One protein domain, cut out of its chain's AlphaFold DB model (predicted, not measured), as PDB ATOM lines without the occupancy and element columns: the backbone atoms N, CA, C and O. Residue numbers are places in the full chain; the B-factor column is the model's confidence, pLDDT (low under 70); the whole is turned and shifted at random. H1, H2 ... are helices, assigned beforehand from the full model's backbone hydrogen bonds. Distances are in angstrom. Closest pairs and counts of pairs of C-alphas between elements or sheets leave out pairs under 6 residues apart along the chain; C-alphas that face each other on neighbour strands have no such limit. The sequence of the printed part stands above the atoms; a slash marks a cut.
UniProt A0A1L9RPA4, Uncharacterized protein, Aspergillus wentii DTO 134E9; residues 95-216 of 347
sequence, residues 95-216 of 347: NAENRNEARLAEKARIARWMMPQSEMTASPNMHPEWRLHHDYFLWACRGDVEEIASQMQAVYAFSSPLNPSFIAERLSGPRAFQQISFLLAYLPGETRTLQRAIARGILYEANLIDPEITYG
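AT A GLANCE: This is residues 95 to 216 of the 347 residues of an uncharacterized protein of Aspergillus wentii DTO 134E9 (UniProt A0A1L9RPA4). A helical hairpin, H5 and H6, forms the middle of a body of crossed helices. H1 meets H5 about perpendicularly at one end of the long axis, H2, H3 and H4 gather toward the other end, and the short H7 packs on H6. A long link, residues 113 to 131, leads from H1 to H2 along the outside. The printed part has 122 residues with seven named helices, H1 to H7 in chain order, and no named strand; its class is all helix. It is compact, with a radius of gyration of the C-alphas of 14.1 A, and only just elongated, spanning 47 by 31 by 29 A.

HOW THE PARTS SIT: H1, residues 95 to 112, touches H5, residues 174 to 186, with residues 105 to 112 alone; their closest C-alphas, of Ala 108 and Ser 181, are 4.4 A apart, and their lines stand about perpendicular at 82 degrees. H2, residues 132 to 140, touches H5, with the C-alphas of Trp 139 and Gln 179 closest at 5.3 A, the same way at a steep tilt of 69.6 degrees, only just short of about perpendicular. H2 and H3, residues 145 to 156, only just touch, with 3 pairs of C-alphas within 8 A, the closest those of Leu 138 and Met 152 at 6.9 A. H3 touches H4, residues 164 to 171, with residues 145 to 149 alone, about perpendicular at 89 degrees; the C-alphas of Glu 146 and Pro 164 are closest at 5.7 A. H5 is the hub, touching three helices, and forms a hairpin with H6, residues 191 to 205: a shallow tilt of 28 degrees, opposite ways, with the C-alphas of Ala 176 and Gly 201 closest at 5.2 A. H7, residues 211 to 214, touches H6, with the C-alphas of Arg 200 and Thr 214 closest at 5.9 A. H1 and H3 are apart, for instance. Each O i to N i+4 pair is within hydrogen-bond range in H1, H3, H4 and H6; H2 has 4 of 5, H5 has 8 of 9, and H7 is too short for such a pair.

IN THESE COORDINATES: H1 begins at C-alpha 95, (-3.672, -41.543, 67.353), and is 24.8 A long. H2 measures 13.5 A, H3 16.2 A and H4 10.6 A. H5 begins at C-alpha 174, (16.098, -31.592, 53.527), and measures 18.9 A; H6 measures 20.7 A. H7, 4.8 A long, ends at C-alpha 214, (9.789, -38.451, 44.676).

THE WHOLE: The two C-alphas farthest apart, of Asn 95 and Ser 159, are 47.8 A apart. The printed part has no cut. The link from H1 to H2 is long; that from H3 to H4 is short, and the other four are tight. The mean pLDDT of the printed part is 81.3, and residues 95 to 125 are under 70.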
ATOM      1  N   ASN A  95      -4.667 -41.989  66.374       42.69
ATOM      2  CA  ASN A  95      -3.672 -41.543  67.353       42.69
ATOM      3  C   ASN A  95      -2.219 -41.699  66.870       42.69
ATOM      4  O   ASN A  95      -1.339 -40.998  67.368       42.69
ATOM      5  N   ALA A  96      -1.943 -42.585  65.906       40.72
ATOM      6  CA  ALA A  96      -0.603 -42.759  65.345       40.72
ATOM      7  C   ALA A  96      -0.287 -41.722  64.249       40.72
ATOM      8  O   ALA A  96       0.829 -41.197  64.211       40.72
ATOM      9  N   GLU A  97      -1.269 -41.375  63.406       43.25
ATOM     10  CA  GLU A  97      -1.149 -40.267  62.443       43.25
ATOM     11  C   GLU A  97      -1.002 -38.929  63.174       43.25
ATOM     12  O   GLU A  97      -0.038 -38.218  62.908       43.25
ATOM     13  N   ASN A  98      -1.806 -38.670  64.212       46.59
ATOM     14  CA  ASN A  98      -1.698 -37.457  65.032       46.59
ATOM     15  C   ASN A  98      -0.331 -37.307  65.726       46.59
ATOM     16  O   ASN A  98       0.186 -36.199  65.855       46.59
ATOM     17  N   ARG A  99       0.299 -38.407  66.168       48.47
ATOM     18  CA  ARG A  99       1.648 -38.367  66.774       48.47
ATOM     19  C   ARG A  99       2.737 -38.090  65.741       48.47
ATOM     20  O   ARG A  99       3.677 -37.350  66.033       48.47
ATOM     21  N   ASN A 100       2.620 -38.664  64.544       54.69
ATOM     22  CA  ASN A 100       3.539 -38.377  63.446       54.69
ATOM     23  C   ASN A 100       3.375 -36.940  62.955       54.69
ATOM     24  O   ASN A 100       4.380 -36.265  62.755       54.69
ATOM     25  N   GLU A 101       2.141 -36.451  62.847       53.50
ATOM     26  CA  GLU A 101       1.826 -35.059  62.533       53.50
ATOM     27  C   GLU A 101       2.351 -34.106  63.599       53.50
ATOM     28  O   GLU A 101       3.017 -33.146  63.241       53.50
ATOM     29  N   ALA A 102       2.170 -34.386  64.892       56.28
ATOM     30  CA  ALA A 102       2.719 -33.560  65.969       56.28
ATOM     31  C   ALA A 102       4.257 -33.539  65.956       56.28
ATOM     32  O   ALA A 102       4.872 -32.487  66.127       56.28
ATOM     33  N   ARG A 103       4.906 -34.681  65.687       60.34
ATOM     34  CA  ARG A 103       6.372 -34.767  65.576       60.34
ATOM     35  C   ARG A 103       6.897 -34.062  64.323       60.34
ATOM     36  O   ARG A 103       7.944 -33.420  64.379       60.34
ATOM     37  N   LEU A 104       6.189 -34.174  63.201       60.31
ATOM     38  CA  LEU A 104       6.488 -33.469  61.953       60.31
ATOM     39  C   LEU A 104       6.214 -31.975  62.085       60.31
ATOM     40  O   LEU A 104       7.015 -31.199  61.590       60.31
ATOM     41  N   ALA A 105       5.157 -31.571  62.786       58.03
ATOM     42  CA  ALA A 105       4.818 -30.187  63.082       58.03
ATOM     43  C   ALA A 105       5.845 -29.557  64.023       58.03
ATOM     44  O   ALA A 105       6.247 -28.422  63.799       58.03
ATOM     45  N   GLU A 106       6.349 -30.294  65.015       61.44
ATOM     46  CA  GLU A 106       7.433 -29.825  65.880       61.44
ATOM     47  C   GLU A 106       8.757 -29.714  65.111       61.44
ATOM     48  O   GLU A 106       9.444 -28.696  65.190       61.44
ATOM     49  N   LYS A 107       9.085 -30.694  64.260       56.47
ATOM     50  CA  LYS A 107      10.225 -30.591  63.332       56.47
ATOM     51  C   LYS A 107      10.049 -29.455  62.326       56.47
ATOM     52  O   LYS A 107      11.016 -28.780  61.999       56.47
ATOM     53  N   ALA A 108       8.830 -29.210  61.868       53.50
ATOM     54  CA  ALA A 108       8.485 -28.134  60.958       53.50
ATOM     55  C   ALA A 108       8.540 -26.767  61.654       53.50
ATOM     56  O   ALA A 108       8.960 -25.781  61.048       53.50
ATOM     57  N   ARG A 109       8.192 -26.707  62.942       57.50
ATOM     58  CA  ARG A 109       8.382 -25.549  63.815       57.50
ATOM     59  C   ARG A 109       9.868 -25.251  63.972       57.50
ATOM     60  O   ARG A 109      10.258 -24.104  63.801       57.50
ATOM     61  N   ILE A 110      10.698 -26.268  64.203       52.91
ATOM     62  CA  ILE A 110      12.163 -26.139  64.232       52.91
ATOM     63  C   ILE A 110      12.691 -25.697  62.856       52.91
ATOM     64  O   ILE A 110      13.481 -24.762  62.777       52.91
ATOM     65  N   ALA A 111      12.189 -26.271  61.761       50.06
ATOM     66  CA  ALA A 111      12.582 -25.903  60.403       50.06
ATOM     67  C   ALA A 111      12.092 -24.506  59.969       50.06
ATOM     68  O   ALA A 111      12.730 -23.879  59.128       50.06
ATOM     69  N   ARG A 112      11.045 -23.950  60.598       48.44
ATOM     70  CA  ARG A 112      10.644 -22.535  60.449       48.44
ATOM     71  C   ARG A 112      11.752 -21.586  60.915       48.44
ATOM     72  O   ARG A 112      11.928 -20.531  60.317       48.44
ATOM     73  N   TRP A 113      12.531 -21.994  61.921       43.16
ATOM     74  CA  TRP A 113      13.744 -21.301  62.373       43.16
ATOM     75  C   TRP A 113      14.996 -21.670  61.555       43.16
ATOM     76  O   TRP A 113      16.044 -21.062  61.745       43.16
ATOM     77  N   MET A 114      14.885 -22.631  60.628       41.03
ATOM     78  CA  MET A 114      15.935 -23.057  59.689       41.03
ATOM     79  C   MET A 114      15.625 -22.694  58.226       41.03
ATOM     80  O   MET A 114      16.250 -23.238  57.312       41.03
ATOM     81  N   MET A 115      14.679 -21.780  57.971       49.81
ATOM     82  CA  MET A 115      14.583 -21.117  56.664       49.81
ATOM     83  C   MET A 115      15.979 -20.561  56.344       49.81
ATOM     84  O   MET A 115      16.543 -19.866  57.191       49.81
ATOM     85  N   PRO A 116      16.596 -20.912  55.204       46.44
ATOM     86  CA  PRO A 116      18.023 -20.698  55.017       46.44
ATOM     87  C   PRO A 116      18.317 -19.198  55.047       46.44
ATOM     88  O   PRO A 116      17.933 -18.471  54.133       46.44
ATOM     89  N   GLN A 117      18.998 -18.728  56.098       45.00
ATOM     90  CA  GLN A 117      19.534 -17.365  56.121       45.00
ATOM     91  C   GLN A 117      20.665 -17.178  55.106       45.00
ATOM     92  O   GLN A 117      20.973 -16.055  54.727       45.00
ATOM     93  N   SER A 118      21.287 -18.249  54.639       42.75
ATOM     94  CA  SER A 118      22.386 -18.221  53.685       42.75
ATOM     95  C   SER A 118      22.707 -19.673  53.331       42.75
ATOM     96  O   SER A 118      22.235 -20.583  54.003       42.75
ATOM     97  N   GLU A 119      23.512 -19.887  52.298       42.66
ATOM     98  CA  GLU A 119      23.979 -21.191  51.811       42.66
ATOM     99  C   GLU A 119      22.969 -21.965  50.949       42.66
ATOM    100  O   GLU A 119      22.651 -23.136  51.153       42.66
ATOM    101  N   MET A 120      22.568 -21.324  49.845       45.56
ATOM    102  CA  MET A 120      22.508 -22.060  48.579       45.56
ATOM    103  C   MET A 120      23.934 -22.531  48.262       45.56
ATOM    104  O   MET A 120      24.693 -21.819  47.608       45.56
ATOM    105  N   THR A 121      24.333 -23.712  48.729       44.12
ATOM    106  CA  THR A 121      25.407 -24.424  48.036       44.12
ATOM    107  C   THR A 121      24.921 -24.622  46.602       44.12
ATOM    108  O   THR A 121      23.802 -25.091  46.373       44.12
ATOM    109  N   ALA A 122      25.698 -24.136  45.632       49.25
ATOM    110  CA  ALA A 122      25.357 -24.259  44.224       49.25
ATOM    111  C   ALA A 122      25.242 -25.752  43.898       49.25
ATOM    112  O   ALA A 122      26.248 -26.449  43.786       49.25
ATOM    113  N   SER A 123      24.009 -26.260  43.811       56.44
ATOM    114  CA  SER A 123      23.781 -27.595  43.265       56.44
ATOM    115  C   SER A 123      24.304 -27.576  41.827       56.44
ATOM    116  O   SER A 123      24.042 -26.598  41.116       56.44
ATOM    117  N   PRO A 124      25.020 -28.616  41.369       57.91
ATOM    118  CA  PRO A 124      25.477 -28.705  39.982       57.91
ATOM    119  C   PRO A 124      24.324 -28.591  38.966       57.91
ATOM    120  O   PRO A 124      24.560 -28.231  37.818       57.91
ATOM    121  N   ASN A 125      23.076 -28.804  39.402       69.44
ATOM    122  CA  ASN A 125      21.862 -28.670  38.595       69.44
ATOM    123  C   ASN A 125      21.124 -27.331  38.786       69.44
ATOM    124  O   ASN A 125      19.947 -27.219  38.445       69.44
ATOM    125  N   MET A 126      21.745 -26.311  39.386       77.81
ATOM    126  CA  MET A 126      21.056 -25.056  39.689       77.81
ATOM    127  C   MET A 126      20.661 -24.300  38.413       77.81
ATOM    128  O   MET A 126      21.511 -23.841  37.654       77.81
ATOM    129  N   HIS A 127      19.355 -24.104  38.211       83.12
ATOM    130  CA  HIS A 127      18.860 -23.273  37.117       83.12
ATOM    131  C   HIS A 127      19.341 -21.813  37.297       83.12
ATOM    132  O   HIS A 127      19.144 -21.240  38.375       83.12
ATOM    133  N   PRO A 128      19.943 -21.169  36.277       84.94
ATOM    134  CA  PRO A 128      20.662 -19.891  36.429       84.94
ATOM    135  C   PRO A 128      19.759 -18.727  36.861       84.94
ATOM    136  O   PRO A 128      20.170 -17.802  37.571       84.94
ATOM    137  N   GLU A 129      18.492 -18.784  36.463       87.62
ATOM    138  CA  GLU A 129      17.476 -17.791  36.813       87.62
ATOM    139  C   GLU A 129      16.805 -18.078  38.161       87.62
ATOM    140  O   GLU A 129      15.993 -17.281  38.620       87.62
ATOM    141  N   TRP A 130      17.133 -19.188  38.833       91.25
ATOM    142  CA  TRP A 130      16.467 -19.550  40.078       91.25
ATOM    143  C   TRP A 130      16.817 -18.596  41.218       91.25
ATOM    144  O   TRP A 130      17.978 -18.235  41.426       91.25
ATOM    145  N   ARG A 131      15.807 -18.189  41.986       90.38
ATOM    146  CA  ARG A 131      15.928 -17.276  43.126       90.38
ATOM    147  C   ARG A 131      15.069 -17.789  44.277       90.38
ATOM    148  O   ARG A 131      14.140 -18.555  44.065       90.38
ATOM    149  N   LEU A 132      15.341 -17.313  45.492       87.50
ATOM    150  CA  LEU A 132      14.659 -17.780  46.706       87.50
ATOM    151  C   LEU A 132      13.124 -17.682  46.637       87.50
ATOM    152  O   LEU A 132      12.432 -18.565  47.118       87.50
ATOM    153  N   HIS A 133      12.568 -16.641  46.017       88.25
ATOM    154  CA  HIS A 133      11.111 -16.479  45.919       88.25
ATOM    155  C   HIS A 133      10.433 -17.547  45.042       88.25
ATOM    156  O   HIS A 133       9.252 -17.818  45.238       88.25
ATOM    157  N   HIS A 134      11.177 -18.188  44.135       94.50
ATOM    158  CA  HIS A 134      10.679 -19.332  43.371       94.50
ATOM    159  C   HIS A 134      10.443 -20.546  44.271       94.50
ATOM    160  O   HIS A 134       9.516 -21.300  44.011       94.50
ATOM    161  N   ASP A 135      11.223 -20.712  45.350       94.19
ATOM    162  CA  ASP A 135      11.034 -21.819  46.296       94.19
ATOM    163  C   ASP A 135       9.686 -21.703  47.021       94.19
ATOM    164  O   ASP A 135       8.970 -22.688  47.144       94.19
ATOM    165  N   TYR A 136       9.285 -20.490  47.412       94.62
ATOM    166  CA  TYR A 136       7.990 -20.251  48.056       94.62
ATOM    167  C   TYR A 136       6.818 -20.606  47.137       94.62
ATOM    168  O   TYR A 136       5.884 -21.283  47.561       94.62
ATOM    169  N   PHE A 137       6.873 -20.176  45.872       95.62
ATOM    170  CA  PHE A 137       5.838 -20.521  44.897       95.62
ATOM    171  C   PHE A 137       5.831 -22.024  44.597       95.62
ATOM    172  O   PHE A 137       4.777 -22.650  44.663       95.62
ATOM    173  N   LEU A 138       7.011 -22.624  44.402       96.81
ATOM    174  CA  LEU A 138       7.193 -24.064  44.227       96.81
ATOM    175  C   LEU A 138       6.544 -24.869  45.365       96.81
ATOM    176  O   LEU A 138       5.868 -25.865  45.113       96.81
ATOM    177  N   TRP A 139       6.742 -24.453  46.617       96.06
ATOM    178  CA  TRP A 139       6.181 -25.146  47.777       96.06
ATOM    179  C   TRP A 139       4.655 -25.098  47.829       96.06
ATOM    180  O   TRP A 139       4.054 -26.024  48.374       96.06
ATOM    181  N   ALA A 140       4.050 -24.055  47.256       95.31
ATOM    182  CA  ALA A 140       2.607 -23.857  47.182       95.31
ATOM    183  C   ALA A 140       1.942 -24.546  45.979       95.31
ATOM    184  O   ALA A 140       0.719 -24.701  45.981       95.31
ATOM    185  N   CYS A 141       2.701 -24.934  44.949       95.25
ATOM    186  CA  CYS A 141       2.141 -25.577  43.763       95.25
ATOM    187  C   CYS A 141       1.483 -26.921  44.106       95.25
ATOM    188  O   CYS A 141       1.996 -27.721  44.894       95.25
ATOM    189  N   ARG A 142       0.344 -27.187  43.462       92.19
ATOM    190  CA  ARG A 142      -0.327 -28.492  43.505       92.19
ATOM    191  C   ARG A 142       0.196 -29.374  42.381       92.19
ATOM    192  O   ARG A 142       0.734 -28.878  41.401       92.19
ATOM    193  N   GLY A 143      -0.039 -30.672  42.505       91.81
ATOM    194  CA  GLY A 143       0.247 -31.614  41.426       91.81
ATOM    195  C   GLY A 143       1.507 -32.452  41.615       91.81
ATOM    196  O   GLY A 143       2.149 -32.418  42.675       91.81
ATOM    197  N   ASP A 144       1.762 -33.311  40.641       94.69
ATOM    198  CA  ASP A 144       3.029 -34.029  40.543       94.69
ATOM    199  C   ASP A 144       4.156 -33.097  40.062       94.69
ATOM    200  O   ASP A 144       3.964 -31.906  39.824       94.69
ATOM    201  N   VAL A 145       5.380 -33.613  39.990       96.06
ATOM    202  CA  VAL A 145       6.550 -32.809  39.617       96.06
ATOM    203  C   VAL A 145       6.446 -32.210  38.205       96.06
ATOM    204  O   VAL A 145       6.967 -31.116  37.988       96.06
ATOM    205  N   GLU A 146       5.784 -32.883  37.263       95.69
ATOM    206  CA  GLU A 146       5.624 -32.394  35.889       95.69
ATOM    207  C   GLU A 146       4.608 -31.249  35.852       95.69
ATOM    208  O   GLU A 146       4.913 -30.170  35.344       95.69
ATOM    209  N   GLU A 147       3.457 -31.430  36.502       95.19
ATOM    210  CA  GLU A 147       2.433 -30.391  36.656       95.19
ATOM    211  C   GLU A 147       2.986 -29.146  37.368       95.19
ATOM    212  O   GLU A 147       2.681 -28.009  36.993       95.19
ATOM    213  N   ILE A 148       3.816 -29.345  38.397       96.50
ATOM    214  CA  ILE A 148       4.484 -28.261  39.123       96.50
ATOM    215  C   ILE A 148       5.484 -27.539  38.212       96.50
ATOM    216  O   ILE A 148       5.514 -26.308  38.196       96.50
ATOM    217  N   ALA A 149       6.293 -28.270  37.437       95.69
ATOM    218  CA  ALA A 149       7.233 -27.665  36.494       95.69
ATOM    219  C   ALA A 149       6.501 -26.792  35.459       95.69
ATOM    220  O   ALA A 149       6.925 -25.663  35.205       95.69
ATOM    221  N   SER A 150       5.367 -27.265  34.931       93.94
ATOM    222  CA  SER A 150       4.516 -26.500  34.014       93.94
ATOM    223  C   SER A 150       3.951 -25.230  34.655       93.94
ATOM    224  O   SER A 150       4.032 -24.163  34.048       93.94
ATOM    225  N   GLN A 151       3.441 -25.302  35.891       94.19
ATOM    226  CA  GLN A 151       2.957 -24.123  36.628       94.19
ATOM    227  C   GLN A 151       4.065 -23.085  36.837       94.19
ATOM    228  O   GLN A 151       3.877 -21.900  36.569       94.19
ATOM    229  N   MET A 152       5.242 -23.531  37.278       94.38
ATOM    230  CA  MET A 152       6.407 -22.668  37.476       94.38
ATOM    231  C   MET A 152       6.838 -21.995  36.166       94.38
ATOM    232  O   MET A 152       7.135 -20.799  36.153       94.38
ATOM    233  N   GLN A 153       6.857 -22.752  35.065       94.06
ATOM    234  CA  GLN A 153       7.211 -22.251  33.739       94.06
ATOM    235  C   GLN A 153       6.207 -21.208  33.236       94.06
ATOM    236  O   GLN A 153       6.627 -20.189  32.690       94.06
ATOM    237  N   ALA A 154       4.908 -21.439  33.444       89.94
ATOM    238  CA  ALA A 154       3.849 -20.513  33.050       89.94
ATOM    239  C   ALA A 154       3.927 -19.186  33.821       89.94
ATOM    240  O   ALA A 154       3.786 -18.118  33.230       89.94
ATOM    241  N   VAL A 155       4.212 -19.247  35.126       91.50
ATOM    242  CA  VAL A 155       4.242 -18.060  35.990       91.50
ATOM    243  C   VAL A 155       5.503 -17.222  35.801       91.50
ATOM    244  O   VAL A 155       5.418 -16.000  35.709       91.50
ATOM    245  N   TYR A 156       6.680 -17.849  35.764       91.06
ATOM    246  CA  TYR A 156       7.952 -17.116  35.765       91.06
ATOM    247  C   TYR A 156       8.582 -16.954  34.383       91.06
ATOM    248  O   TYR A 156       9.539 -16.192  34.251       91.06
ATOM    249  N   ALA A 157       8.060 -17.645  33.364       88.88
ATOM    250  CA  ALA A 157       8.553 -17.586  31.991       88.88
ATOM    251  C   ALA A 157      10.085 -17.742  31.901       88.88
ATOM    252  O   ALA A 157      10.763 -16.947  31.244       88.88
ATOM    253  N   PHE A 158      10.626 -18.758  32.590       90.06
ATOM    254  CA  PHE A 158      12.055 -19.077  32.566       90.06
ATOM    255  C   PHE A 158      12.559 -19.188  31.127       90.06
ATOM    256  O   PHE A 158      11.886 -19.780  30.280       90.06
ATOM    257  N   SER A 159      13.745 -18.640  30.845       90.50
ATOM    258  CA  SER A 159      14.287 -18.642  29.476       90.50
ATOM    259  C   SER A 159      14.525 -20.045  28.922       90.50
ATOM    260  O   SER A 159      14.414 -20.259  27.717       90.50
ATOM    261  N   SER A 160      14.838 -20.993  29.804       89.38
ATOM    262  CA  SER A 160      14.958 -22.413  29.492       89.38
ATOM    263  C   SER A 160      13.853 -23.188  30.209       89.38
ATOM    264  O   SER A 160      13.552 -22.859  31.359       89.38
ATOM    265  N   PRO A 161      13.261 -24.216  29.571       90.94
ATOM    266  CA  PRO A 161      12.285 -25.071  30.228       90.94
ATOM    267  C   PRO A 161      12.851 -25.698  31.504       90.94
ATOM    268  O   PRO A 161      13.961 -26.238  31.512       90.94
ATOM    269  N   LEU A 162      12.069 -25.657  32.580       91.25
ATOM    270  CA  LEU A 162      12.434 -26.317  33.828       91.25
ATOM    271  C   LEU A 162      12.473 -27.839  33.660       91.25
ATOM    272  O   LEU A 162      11.504 -28.459  33.230       91.25
ATOM    273  N   ASN A 163      13.583 -28.452  34.073       91.88
ATOM    274  CA  ASN A 163      13.708 -29.904  34.099       91.88
ATOM    275  C   ASN A 163      12.911 -30.486  35.291       91.88
ATOM    276  O   ASN A 163      13.159 -30.080  36.432       91.88
ATOM    277  N   PRO A 164      12.014 -31.470  35.080       93.31
ATOM    278  CA  PRO A 164      11.327 -32.168  36.165       93.31
ATOM    279  C   PRO A 164      12.271 -32.738  37.235       93.31
ATOM    280  O   PRO A 164      11.965 -32.662  38.423       93.31
ATOM    281  N   SER A 165      13.453 -33.247  36.867       91.94
ATOM    282  CA  SER A 165      14.414 -33.769  37.854       91.94
ATOM    283  C   SER A 165      14.938 -32.680  38.795       91.94
ATOM    284  O   SER A 165      15.081 -32.917  39.994       91.94
ATOM    285  N   PHE A 166      15.143 -31.464  38.283       93.19
ATOM    286  CA  PHE A 166      15.522 -30.307  39.092       93.19
ATOM    287  C   PHE A 166      14.410 -29.944  40.086       93.19
ATOM    288  O   PHE A 166      14.683 -29.713  41.263       93.19
ATOM    289  N   ILE A 167      13.147 -29.961  39.654       95.19
ATOM    290  CA  ILE A 167      11.999 -29.718  40.541       95.19
ATOM    291  C   ILE A 167      11.877 -30.812  41.611       95.19
ATOM    292  O   ILE A 167      11.708 -30.498  42.790       95.19
ATOM    293  N   ALA A 168      12.044 -32.083  41.240       94.56
ATOM    294  CA  ALA A 168      12.064 -33.194  42.187       94.56
ATOM    295  C   ALA A 168      13.173 -33.033  43.243       94.56
ATOM    296  O   ALA A 168      12.912 -33.206  44.436       94.56
ATOM    297  N   GLU A 169      14.383 -32.635  42.835       91.56
ATOM    298  CA  GLU A 169      15.509 -32.337  43.734       91.56
ATOM    299  C   GLU A 169      15.195 -31.157  44.676       91.56
ATOM    300  O   GLU A 169      15.601 -31.144  45.840       91.56
ATOM    301  N   ARG A 170      14.445 -30.151  44.205       92.94
ATOM    302  CA  ARG A 170      14.034 -29.002  45.030       92.94
ATOM    303  C   ARG A 170      12.923 -29.323  46.031       92.94
ATOM    304  O   ARG A 170      12.828 -28.624  47.036       92.94
ATOM    305  N   LEU A 171      12.134 -30.366  45.796       94.31
ATOM    306  CA  LEU A 171      11.047 -30.804  46.681       94.31
ATOM    307  C   LEU A 171      11.434 -31.967  47.609       94.31
ATOM    308  O   LEU A 171      10.649 -32.345  48.478       94.31
ATOM    309  N   SER A 172      12.618 -32.550  47.420       89.31
ATOM    310  CA  SER A 172      13.079 -33.743  48.138       89.31
ATOM    311  C   SER A 172      14.214 -33.434  49.117       89.31
ATOM    312  O   SER A 172      14.716 -32.312  49.212       89.31
ATOM    313  N   GLY A 173      14.622 -34.451  49.875       85.94
ATOM    314  CA  GLY A 173      15.717 -34.329  50.829       85.94
ATOM    315  C   GLY A 173      15.381 -33.384  51.991       85.94
ATOM    316  O   GLY A 173      14.223 -33.316  52.411       85.94
ATOM    317  N   PRO A 174      16.349 -32.590  52.484       86.12
ATOM    318  CA  PRO A 174      16.098 -31.592  53.527       86.12
ATOM    319  C   PRO A 174      15.022 -30.558  53.155       86.12
ATOM    320  O   PRO A 174      14.336 -30.030  54.029       86.12
ATOM    321  N   ARG A 175      14.836 -30.279  51.856       89.50
ATOM    322  CA  ARG A 175      13.871 -29.283  51.364       89.50
ATOM    323  C   ARG A 175      12.420 -29.739  51.499       89.50
ATOM    324  O   ARG A 175      11.536 -28.894  51.601       89.50
ATOM    325  N   ALA A 176      12.171 -31.048  51.582       90.50
ATOM    326  CA  ALA A 176      10.838 -31.568  51.874       90.50
ATOM    327  C   ALA A 176      10.321 -31.033  53.222       90.50
ATOM    328  O   ALA A 176       9.172 -30.619  53.326       90.50
ATOM    329  N   PHE A 177      11.188 -30.936  54.237       87.62
ATOM    330  CA  PHE A 177      10.817 -30.387  55.546       87.62
ATOM    331  C   PHE A 177      10.544 -28.886  55.504       87.62
ATOM    332  O   PHE A 177       9.632 -28.424  56.179       87.62
ATOM    333  N   GLN A 178      11.271 -28.138  54.670       89.56
ATOM    334  CA  GLN A 178      10.988 -26.718  54.442       89.56
ATOM    335  C   GLN A 178       9.607 -26.532  53.805       89.56
ATOM    336  O   GLN A 178       8.836 -25.685  54.256       89.56
ATOM    337  N   GLN A 179       9.257 -27.372  52.824       93.88
ATOM    338  CA  GLN A 179       7.917 -27.381  52.244       93.88
ATOM    339  C   GLN A 179       6.853 -27.721  53.300       93.88
ATOM    340  O   GLN A 179       5.847 -27.024  53.381       93.88
ATOM    341  N   ILE A 180       7.073 -28.739  54.142       92.94
ATOM    342  CA  ILE A 180       6.148 -29.099  55.233       92.94
ATOM    343  C   ILE A 180       5.931 -27.903  56.173       92.94
ATOM    344  O   ILE A 180       4.787 -27.546  56.449       92.94
ATOM    345  N   SER A 181       7.004 -27.241  56.619       89.38
ATOM    346  CA  SER A 181       6.927 -26.027  57.444       89.38
ATOM    347  C   SER A 181       6.138 -24.915  56.794       89.38
ATOM    348  O   SER A 181       5.307 -24.287  57.449       89.38
ATOM    349  N   PHE A 182       6.402 -24.666  55.517       93.38
ATOM    350  CA  PHE A 182       5.709 -23.641  54.766       93.38
ATOM    351  C   PHE A 182       4.207 -23.942  54.669       93.38
ATOM    352  O   PHE A 182       3.390 -23.082  54.994       93.38
ATOM    353  N   LEU A 183       3.839 -25.170  54.297       93.94
ATOM    354  CA  LEU A 183       2.446 -25.581  54.130       93.94
ATOM    355  C   LEU A 183       1.672 -25.527  55.450       93.94
ATOM    356  O   LEU A 183       0.599 -24.935  55.498       93.94
ATOM    357  N   LEU A 184       2.237 -26.057  56.537       90.50
ATOM    358  CA  LEU A 184       1.597 -26.003  57.856       90.50
ATOM    359  C   LEU A 184       1.419 -24.566  58.361       90.50
ATOM    360  O   LEU A 184       0.410 -24.257  58.988       90.50
ATOM    361  N   ALA A 185       2.390 -23.686  58.099       88.62
ATOM    362  CA  ALA A 185       2.341 -22.309  58.578       88.62
ATOM    363  C   ALA A 185       1.412 -21.410  57.752       88.62
ATOM    364  O   ALA A 185       0.786 -20.516  58.316       88.62
ATOM    365  N   TYR A 186       1.353 -21.612  56.433       94.81
ATOM    366  CA  TYR A 186       0.782 -20.628  55.510       94.81
ATOM    367  C   TYR A 186      -0.319 -21.171  54.599       94.81
ATOM    368  O   TYR A 186      -1.102 -20.374  54.082       94.81
ATOM    369  N   LEU A 187      -0.413 -22.486  54.406       94.62
ATOM    370  CA  LEU A 187      -1.365 -23.132  53.499       94.62
ATOM    371  C   LEU A 187      -1.994 -24.393  54.134       94.62
ATOM    372  O   LEU A 187      -1.891 -25.488  53.578       94.62
ATOM    373  N   PRO A 188      -2.674 -24.269  55.290       91.06
ATOM    374  CA  PRO A 188      -3.190 -25.424  56.030       91.06
ATOM    375  C   PRO A 188      -4.267 -26.218  55.268       91.06
ATOM    376  O   PRO A 188      -4.485 -27.390  55.561       91.06
ATOM    377  N   GLY A 189      -4.934 -25.615  54.277       90.56
ATOM    378  CA  GLY A 189      -5.894 -26.301  53.407       90.56
ATOM    379  C   GLY A 189      -5.261 -27.234  52.360       90.56
ATOM    380  O   GLY A 189      -5.967 -28.039  51.746       90.56
ATOM    381  N   GLU A 190      -3.942 -27.178  52.151       92.94
ATOM    382  CA  GLU A 190      -3.215 -27.916  51.104       92.94
ATOM    383  C   GLU A 190      -2.823 -29.339  51.525       92.94
ATOM    384  O   GLU A 190      -1.656 -29.735  51.502       92.94
ATOM    385  N   THR A 191      -3.819 -30.139  51.903       89.94
ATOM    386  CA  THR A 191      -3.627 -31.479  52.480       89.94
ATOM    387  C   THR A 191      -2.908 -32.469  51.557       89.94
ATOM    388  O   THR A 191      -2.045 -33.217  52.021       89.94
ATOM    389  N   ARG A 192      -3.190 -32.480  50.245       90.62
ATOM    390  CA  ARG A 192      -2.494 -33.385  49.301       90.62
ATOM    391  C   ARG A 192      -1.050 -32.973  49.068       90.62
ATOM    392  O   ARG A 192      -0.169 -33.831  49.002       90.62
ATOM    393  N   THR A 193      -0.806 -31.674  48.933       92.50
ATOM    394  CA  THR A 193       0.546 -31.132  48.764       92.50
ATOM    395  C   THR A 193       1.381 -31.422  50.010       92.50
ATOM    396  O   THR A 193       2.503 -31.915  49.896       92.50
ATOM    397  N   LEU A 194       0.792 -31.242  51.198       92.62
ATOM    398  CA  LEU A 194       1.412 -31.576  52.478       92.62
ATOM    399  C   LEU A 194       1.750 -33.062  52.570       92.62
ATOM    400  O   LEU A 194       2.877 -33.416  52.901       92.62
ATOM    401  N   GLN A 195       0.818 -33.943  52.211       91.12
ATOM    402  CA  GLN A 195       1.064 -35.382  52.221       91.12
ATOM    403  C   GLN A 195       2.213 -35.792  51.294       91.12
ATOM    404  O   GLN A 195       3.036 -36.625  51.675       91.12
ATOM    405  N   ARG A 196       2.296 -35.214  50.089       92.69
ATOM    406  CA  ARG A 196       3.416 -35.464  49.169       92.69
ATOM    407  C   ARG A 196       4.743 -35.012  49.777       92.69
ATOM    408  O   ARG A 196       5.718 -35.759  49.723       92.69
ATOM    409  N   ALA A 197       4.772 -33.833  50.396       93.25
ATOM    410  CA  ALA A 197       5.956 -33.329  51.086       93.25
ATOM    411  C   ALA A 197       6.371 -34.248  52.251       93.25
ATOM    412  O   ALA A 197       7.541 -34.611  52.361       93.25
ATOM    413  N   ILE A 198       5.409 -34.709  53.061       91.12
ATOM    414  CA  ILE A 198       5.634 -35.681  54.143       91.12
ATOM    415  C   ILE A 198       6.215 -36.985  53.593       91.12
ATOM    416  O   ILE A 198       7.213 -37.473  54.116       91.12
ATOM    417  N   ALA A 199       5.643 -37.536  52.520       91.12
ATOM    418  CA  ALA A 199       6.127 -38.778  51.925       91.12
ATOM    419  C   ALA A 199       7.581 -38.656  51.431       91.12
ATOM    420  O   ALA A 199       8.400 -39.533  51.708       91.12
ATOM    421  N   ARG A 200       7.935 -37.536  50.783       92.75
ATOM    422  CA  ARG A 200       9.322 -37.232  50.381       92.75
ATOM    423  C   ARG A 200      10.257 -37.085  51.586       92.75
ATOM    424  O   ARG A 200      11.380 -37.583  51.548       92.75
ATOM    425  N   GLY A 201       9.795 -36.443  52.662       87.94
ATOM    426  CA  GLY A 201      10.548 -36.311  53.912       87.94
ATOM    427  C   GLY A 201      10.822 -37.661  54.583       87.94
ATOM    428  O   GLY A 201      11.941 -37.908  55.028       87.94
ATOM    429  N   ILE A 202       9.835 -38.564  54.592       87.12
ATOM    430  CA  ILE A 202       9.980 -39.929  55.123       87.12
ATOM    431  C   ILE A 202      10.998 -40.730  54.308       87.12
ATOM    432  O   ILE A 202      11.852 -41.378  54.906       87.12
ATOM    433  N   LEU A 203      10.946 -40.676  52.971       89.81
ATOM    434  CA  LEU A 203      11.947 -41.348  52.130       89.81
ATOM    435  C   LEU A 203      13.367 -40.893  52.460       89.81
ATOM    436  O   LEU A 203      14.261 -41.725  52.596       89.81
ATOM    437  N   TYR A 204      13.555 -39.582  52.627       90.25
ATOM    438  CA  TYR A 204      14.849 -39.028  52.998       90.25
ATOM    439  C   TYR A 204      15.309 -39.506  54.381       90.25
ATOM    440  O   TYR A 204      16.437 -39.971  54.514       90.25
ATOM    441  N   GLU A 205      14.443 -39.455  55.400       88.44
ATOM    442  CA  GLU A 205      14.778 -39.937  56.752       88.44
ATOM    443  C   GLU A 205      15.077 -41.439  56.789       88.44
ATOM    444  O   GLU A 205      15.946 -41.877  57.541       88.44
ATOM    445  N   ALA A 206      14.376 -42.227  55.975       88.44
ATOM    446  CA  ALA A 206      14.564 -43.670  55.886       88.44
ATOM    447  C   ALA A 206      15.725 -44.081  54.962       88.44
ATOM    448  O   ALA A 206      16.012 -45.273  54.858       88.44
ATOM    449  N   ASN A 207      16.382 -43.124  54.295       91.62
ATOM    450  CA  ASN A 207      17.389 -43.370  53.261       91.62
ATOM    451  C   ASN A 207      16.892 -44.344  52.169       91.62
ATOM    452  O   ASN A 207      17.596 -45.268  51.758       91.62
ATOM    453  N   LEU A 208      15.643 -44.153  51.737       90.94
ATOM    454  CA  LEU A 208      14.977 -44.943  50.704       90.94
ATOM    455  C   LEU A 208      14.835 -44.136  49.412       90.94
ATOM    456  O   LEU A 208      14.732 -42.910  49.428       90.94
ATOM    457  N   ILE A 209      14.772 -44.848  48.287       90.25
ATOM    458  CA  ILE A 209      14.560 -44.266  46.962       90.25
ATOM    459  C   ILE A 209      13.290 -44.880  46.374       90.25
ATOM    460  O   ILE A 209      13.233 -46.084  46.140       90.25
ATOM    461  N   ASP A 210      12.283 -44.045  46.130       93.38
ATOM    462  CA  ASP A 210      11.062 -44.415  45.409       93.38
ATOM    463  C   ASP A 210      10.715 -43.280  44.427       93.38
ATOM    464  O   ASP A 210      10.220 -42.229  44.855       93.38
ATOM    465  N   PRO A 211      10.972 -43.467  43.115       93.31
ATOM    466  CA  PRO A 211      10.695 -42.456  42.099       93.31
ATOM    467  C   PRO A 211       9.232 -42.005  42.065       93.31
ATOM    468  O   PRO A 211       8.966 -40.828  41.838       93.31
ATOM    469  N   GLU A 212       8.271 -42.887  42.346       94.00
ATOM    470  CA  GLU A 212       6.846 -42.552  42.274       94.00
ATOM    471  C   GLU A 212       6.430 -41.586  43.390       94.00
ATOM    472  O   GLU A 212       5.586 -40.705  43.191       94.00
ATOM    473  N   ILE A 213       7.054 -41.703  44.563       91.69
ATOM    474  CA  ILE A 213       6.865 -40.768  45.678       91.69
ATOM    475  C   ILE A 213       7.686 -39.492  45.459       91.69
ATOM    476  O   ILE A 213       7.163 -38.393  45.659       91.69
ATOM    477  N   THR A 214       8.938 -39.606  45.004       92.56
ATOM    478  CA  THR A 214       9.789 -38.451  44.676       92.56
ATOM    479  C   THR A 214       9.097 -37.531  43.666       92.56
ATOM    480  O   THR A 214       8.954 -36.330  43.918       92.56
ATOM    481  N   TYR A 215       8.553 -38.099  42.588       95.06
ATOM    482  CA  TYR A 215       7.811 -37.360  41.565       95.06
ATOM    483  C   TYR A 215       6.371 -37.020  41.973       95.06
ATOM    484  O   TYR A 215       5.733 -36.193  41.332       95.06
ATOM    485  N   GLY A 216       5.856 -37.567  43.079       90.88
ATOM    486  CA  GLY A 216       4.513 -37.260  43.584       90.88
ATOM    487  C   GLY A 216       3.369 -37.875  42.768       90.88
ATOM    488  O   GLY A 216       2.222 -37.435  42.913       90.88
TER     489      GLY A 216